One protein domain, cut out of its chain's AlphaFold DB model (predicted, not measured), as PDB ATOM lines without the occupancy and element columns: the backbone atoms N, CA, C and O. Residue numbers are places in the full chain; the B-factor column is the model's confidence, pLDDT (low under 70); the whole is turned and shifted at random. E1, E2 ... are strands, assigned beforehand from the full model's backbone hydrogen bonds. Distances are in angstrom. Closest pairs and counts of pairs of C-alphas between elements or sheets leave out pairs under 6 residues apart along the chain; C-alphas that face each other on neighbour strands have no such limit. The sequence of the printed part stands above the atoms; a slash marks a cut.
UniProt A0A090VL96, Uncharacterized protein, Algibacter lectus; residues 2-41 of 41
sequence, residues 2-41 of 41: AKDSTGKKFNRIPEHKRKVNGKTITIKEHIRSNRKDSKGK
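This is residues 2 to 41 of the 41 residues of an uncharacterized protein of Algibacter lectus (UniProt A0A090VL96). A single long hairpin bends sharply midway: E1 runs on into E2 at 90 degrees, a tight turn folds the chain back, and E3 runs on into E4 at 83 degrees beside E1. The 40 printed residues hold four named strands and no named helix; the class is all strand, with 18 residues in named elements, under half. The elongated outline spans 37 by 19 by 11 A and is only just loose, close to extended, with a radius of gyration of the C-alphas of 13.2 A.

Find C-alpha 10 at (5.111, 9.319, -3.337), where E1, residues 10 to 13, begins. E2 is residues 16 to 20, 12.5 A long; E3 is residues 23 to 27, 12.2 A. E4, residues 30 to 33, ends at C-alpha 33, (6.887, 5.325, -3.385).

Look at antiparallel E1 and E4, 153 degrees between directions: N 11 and O 32 are 2.9 A apart, within hydrogen-bond range. The hairpin E2 and E3 is antiparallel at 144 degrees, with N 18 and O 25 at 2.9 A. E1 and E3 are apart.

The C-alphas farthest apart, Ser 5 and Gly 22, are 38.3 A apart. The printed part has no cut, and the three links are tight. The pLDDT is under 70 at residue 2 and residues 35 to 41.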
ATOM      1  N   ALA A   2       2.953  14.897  -3.038       66.44
ATOM      2  CA  ALA A   2       2.156  14.268  -1.992       66.44
ATOM      3  C   ALA A   2       3.063  13.459  -1.045       66.44
ATOM      4  O   ALA A   2       4.063  12.871  -1.471       66.44
ATOM      5  N   LYS A   3       2.737  13.494   0.246       70.38
ATOM      6  CA  LYS A   3       3.418  12.748   1.305       70.38
ATOM      7  C   LYS A   3       2.391  11.882   2.012       70.38
ATOM      8  O   LYS A   3       1.245  12.309   2.154       70.38
ATOM      9  N   ASP A   4       2.783  10.681   2.417       76.75
ATOM     10  CA  ASP A   4       1.924   9.862   3.267       76.75
ATOM     11  C   ASP A   4       1.948  10.386   4.708       76.75
ATOM     12  O   ASP A   4       2.716  11.292   5.046       76.75
ATOM     13  N   SER A   5       1.104   9.821   5.568       74.75
ATOM     14  CA  SER A   5       1.061  10.151   6.998       74.75
ATOM     15  C   SER A   5       2.402   9.930   7.713       74.75
ATOM     16  O   SER A   5       2.626  10.504   8.773       74.75
ATOM     17  N   THR A   6       3.315   9.150   7.125       75.25
ATOM     18  CA  THR A   6       4.674   8.904   7.633       75.25
ATOM     19  C   THR A   6       5.726   9.851   7.037       75.25
ATOM     20  O   THR A   6       6.911   9.744   7.343       75.25
ATOM     21  N   GLY A   7       5.312  10.796   6.185       73.19
ATOM     22  CA  GLY A   7       6.177  11.774   5.532       73.19
ATOM     23  C   GLY A   7       6.912  11.257   4.292       73.19
ATOM     24  O   GLY A   7       7.676  12.020   3.688       73.19
ATOM     25  N   LYS A   8       6.682  10.007   3.864       73.81
ATOM     26  CA  LYS A   8       7.304   9.453   2.656       73.81
ATOM     27  C   LYS A   8       6.691  10.094   1.426       73.81
ATOM     28  O   LYS A   8       5.472  10.138   1.254       73.81
ATOM     29  N   LYS A   9       7.558  10.577   0.540       80.75
ATOM     30  CA  LYS A   9       7.136  11.159  -0.730       80.75
ATOM     31  C   LYS A   9       6.730  10.046  -1.681       80.75
ATOM     32  O   LYS A   9       7.449   9.059  -1.863       80.75
ATOM     33  N   PHE A  10       5.596  10.240  -2.331       80.25
ATOM     34  CA  PHE A  10       5.111   9.319  -3.337       80.25
ATOM     35  C   PHE A  10       4.608  10.068  -4.560       80.25
ATOM     36  O   PHE A  10       4.192  11.228  -4.491       80.25
ATOM     37  N   ASN A  11       4.621   9.359  -5.681       81.38
ATOM     38  CA  ASN A  11       4.045   9.828  -6.924       81.38
ATOM     39  C   ASN A  11       2.770   9.035  -7.192       81.38
ATOM     40  O   ASN A  11       2.792   7.803  -7.236       81.38
ATOM     41  N   ARG A  12       1.661   9.747  -7.381       83.50
ATOM     42  CA  ARG A  12       0.426   9.169  -7.906       83.50
ATOM     43  C   ARG A  12       0.563   9.087  -9.420       83.50
ATOM     44  O   ARG A  12       0.826  10.099 -10.065       83.50
ATOM     45  N   ILE A  13       0.466   7.882  -9.965       84.88
ATOM     46  CA  ILE A  13       0.570   7.640 -11.400       84.88
ATOM     47  C   ILE A  13      -0.820   7.283 -11.906       84.88
ATOM     48  O   ILE A  13      -1.357   6.266 -11.461       84.88
ATOM     49  N   PRO A  14      -1.391   8.089 -12.816       87.31
ATOM     50  CA  PRO A  14      -2.704   7.817 -13.372       87.31
ATOM     51  C   PRO A  14      -2.694   6.536 -14.208       87.31
ATOM     52  O   PRO A  14      -1.639   6.017 -14.607       87.31
ATOM     53  N   GLU A  15      -3.894   6.034 -14.480       92.56
ATOM     54  CA  GLU A  15      -4.072   4.915 -15.392       92.56
ATOM     55  C   GLU A  15      -3.479   5.247 -16.763       92.56
ATOM     56  O   GLU A  15      -3.717   6.313 -17.332       92.56
ATOM     57  N   HIS A  16      -2.670   4.333 -17.286       91.62
ATOM     58  CA  HIS A  16      -2.059   4.491 -18.596       91.62
ATOM     59  C   HIS A  16      -1.776   3.134 -19.231       91.62
ATOM     60  O   HIS A  16      -1.615   2.109 -18.567       91.62
ATOM     61  N   LYS A  17      -1.674   3.137 -20.558       91.69
ATOM     62  CA  LYS A  17      -1.255   1.964 -21.321       91.69
ATOM     63  C   LYS A  17       0.261   1.974 -21.455       91.69
ATOM     64  O   LYS A  17       0.854   2.993 -21.805       91.69
ATOM     65  N   ARG A  18       0.894   0.832 -21.202       89.75
ATOM     66  CA  ARG A  18       2.337   0.646 -21.365       89.75
ATOM     67  C   ARG A  18       2.599  -0.553 -22.262       89.75
ATOM     68  O   ARG A  18       1.982  -1.601 -22.098       89.75
ATOM     69  N   LYS A  19       3.547  -0.416 -23.189       90.56
ATOM     70  CA  LYS A  19       4.093  -1.563 -23.920       90.56
ATOM     71  C   LYS A  19       5.179  -2.223 -23.076       90.56
ATOM     72  O   LYS A  19       6.144  -1.567 -22.687       90.56
ATOM     73  N   VAL A  20       5.010  -3.506 -22.785       86.00
ATOM     74  CA  VAL A  20       6.010  -4.343 -22.114       86.00
ATOM     75  C   VAL A  20       6.171  -5.604 -22.951       86.00
ATOM     76  O   VAL A  20       5.188  -6.283 -23.236       86.00
ATOM     77  N   ASN A  21       7.398  -5.885 -23.397       81.50
ATOM     78  CA  ASN A  21       7.735  -7.045 -24.235       81.50
ATOM     79  C   ASN A  21       6.798  -7.218 -25.448       81.50
ATOM     80  O   ASN A  21       6.269  -8.297 -25.698       81.50
ATOM     81  N   GLY A  22       6.530  -6.122 -26.168       90.31
ATOM     82  CA  GLY A  22       5.690  -6.126 -27.372       90.31
ATOM     83  C   GLY A  22       4.176  -6.213 -27.130       90.31
ATOM     84  O   GLY A  22       3.411  -6.003 -28.065       90.31
ATOM     85  N   LYS A  23       3.720  -6.442 -25.891       86.44
ATOM     86  CA  LYS A  23       2.295  -6.467 -25.530       86.44
ATOM     87  C   LYS A  23       1.883  -5.158 -24.863       86.44
ATOM     88  O   LYS A  23       2.624  -4.599 -24.053       86.44
ATOM     89  N   THR A  24       0.695  -4.664 -25.199       91.81
ATOM     90  CA  THR A  24       0.120  -3.478 -24.552       91.81
ATOM     91  C   THR A  24      -0.646  -3.921 -23.315       91.81
ATOM     92  O   THR A  24      -1.629  -4.647 -23.430       91.81
ATOM     93  N   ILE A  25      -0.198  -3.479 -22.143       91.06
ATOM     94  CA  ILE A  25      -0.873  -3.720 -20.869       91.06
ATOM     95  C   ILE A  25      -1.461  -2.414 -20.341       91.06
ATOM     96  O   ILE A  25      -0.850  -1.348 -20.459       91.06
ATOM     97  N   THR A  26      -2.651  -2.496 -19.753       91.56
ATOM     98  CA  THR A  26      -3.247  -1.373 -19.028       91.56
ATOM     99  C   THR A  26      -2.736  -1.403 -17.598       91.56
ATOM    100  O   THR A  26      -2.995  -2.347 -16.852       91.56
ATOM    101  N   ILE A  27      -1.986  -0.374 -17.220       89.06
ATOM    102  CA  ILE A  27      -1.540  -0.178 -15.849       89.06
ATOM    103  C   ILE A  27      -2.560   0.724 -15.175       89.06
ATOM    104  O   ILE A  27      -2.669   1.899 -15.517       89.06
ATOM    105  N   LYS A  28      -3.295   0.155 -14.218       89.88
ATOM    106  CA  LYS A  28      -4.258   0.896 -13.399       89.88
ATOM    107  C   LYS A  28      -3.567   2.004 -12.607       89.88
ATOM    108  O   LYS A  28      -2.360   1.938 -12.331       89.88
ATOM    109  N   GLU A  29      -4.354   3.007 -12.230       89.88
ATOM    110  CA  GLU A  29      -3.895   4.057 -11.331       89.88
ATOM    111  C   GLU A  29      -3.294   3.442 -10.058       89.88
ATOM    112  O   GLU A  29      -3.885   2.563  -9.430       89.88
ATOM    113  N   HIS A  30      -2.090   3.878  -9.697       86.31
ATOM    114  CA  HIS A  30      -1.404   3.399  -8.502       86.31
ATOM    115  C   HIS A  30      -0.477   4.467  -7.930       86.31
ATOM    116  O   HIS A  30      -0.016   5.384  -8.614       86.31
ATOM    117  N   ILE A  31      -0.168   4.319  -6.644       82.88
ATOM    118  CA  ILE A  31       0.812   5.145  -5.949       82.88
ATOM    119  C   ILE A  31       2.152   4.409  -5.952       82.88
ATOM    120  O   ILE A  31       2.233   3.240  -5.581       82.88
ATOM    121  N   ARG A  32       3.221   5.094  -6.363       79.75
ATOM    122  CA  ARG A  32       4.591   4.573  -6.328       79.75
ATOM    123  C   ARG A  32       5.388   5.357  -5.298       79.75
ATOM    124  O   ARG A  32       5.478   6.583  -5.392       79.75
ATOM    125  N   SER A  33       5.977   4.665  -4.322       74.12
ATOM    126  CA  SER A  33       6.887   5.325  -3.385       74.12
ATOM    127  C   SER A  33       8.154   5.762  -4.122       74.12
ATOM    128  O   SER A  33       8.652   5.065  -5.017       74.12
ATOM    129  N   ASN A  34       8.698   6.918  -3.747       70.00
ATOM    130  CA  ASN A  34      10.044   7.261  -4.175       70.00
ATOM    131  C   ASN A  34      11.012   6.370  -3.397       70.00
ATOM    132  O   ASN A  34      11.321   6.626  -2.236       70.00
ATOM    133  N   ARG A  35      11.496   5.307  -4.050       61.19
ATOM    134  CA  ARG A  35      12.391   4.298  -3.458       61.19
ATOM    135  C   ARG A  35      13.639   4.907  -2.793       61.19
ATOM    136  O   ARG A  35      14.167   4.300  -1.876       61.19
ATOM    137  N   LYS A  36      14.065   6.111  -3.204       62.22
ATOM    138  CA  LYS A  36      15.157   6.872  -2.565       62.22
ATOM    139  C   LYS A  36      14.851   7.300  -1.122       62.22
ATOM    140  O   LYS A  36      15.759   7.296  -0.301       62.22
ATOM    141  N   ASP A  37      13.596   7.623  -0.810       57.84
ATOM    142  CA  ASP A  37      13.153   7.960   0.553       57.84
ATOM    143  C   ASP A  37      12.715   6.704   1.328       57.84
ATOM    144  O   ASP A  37      12.624   6.701   2.555       57.84
ATOM    145  N   SER A  38      12.466   5.606   0.611       55.72
ATOM    146  CA  SER A  38      12.217   4.295   1.195       55.72
ATOM    147  C   SER A  38      13.551   3.650   1.562       55.72
ATOM    148  O   SER A  38      14.020   2.749   0.872       55.72
ATOM    149  N   LYS A  39      14.159   4.105   2.663       53.09
ATOM    150  CA  LYS A  39      15.186   3.327   3.367       53.09
ATOM    151  C   LYS A  39      14.525   2.010   3.774       53.09
ATOM    152  O   LYS A  39      13.783   1.976   4.753       53.09
ATOM    153  N   GLY A  40      14.676   0.982   2.938       52.62
ATOM    154  CA  GLY A  40      14.268  -0.374   3.277       52.62
ATOM    155  C   GLY A  40      14.923  -0.713   4.607       52.62
ATOM    156  O   GLY A  40      16.141  -0.605   4.727       52.62
ATOM    157  N   LYS A  41      14.100  -0.991   5.614       44.12
ATOM    158  CA  LYS A  41      14.524  -1.914   6.654       44.12
ATOM    159  C   LYS A  41      14.372  -3.313   6.084       44.12
ATOM    160  O   LYS A  41      13.381  -3.505   5.338       44.12
TER     161      LYS A  41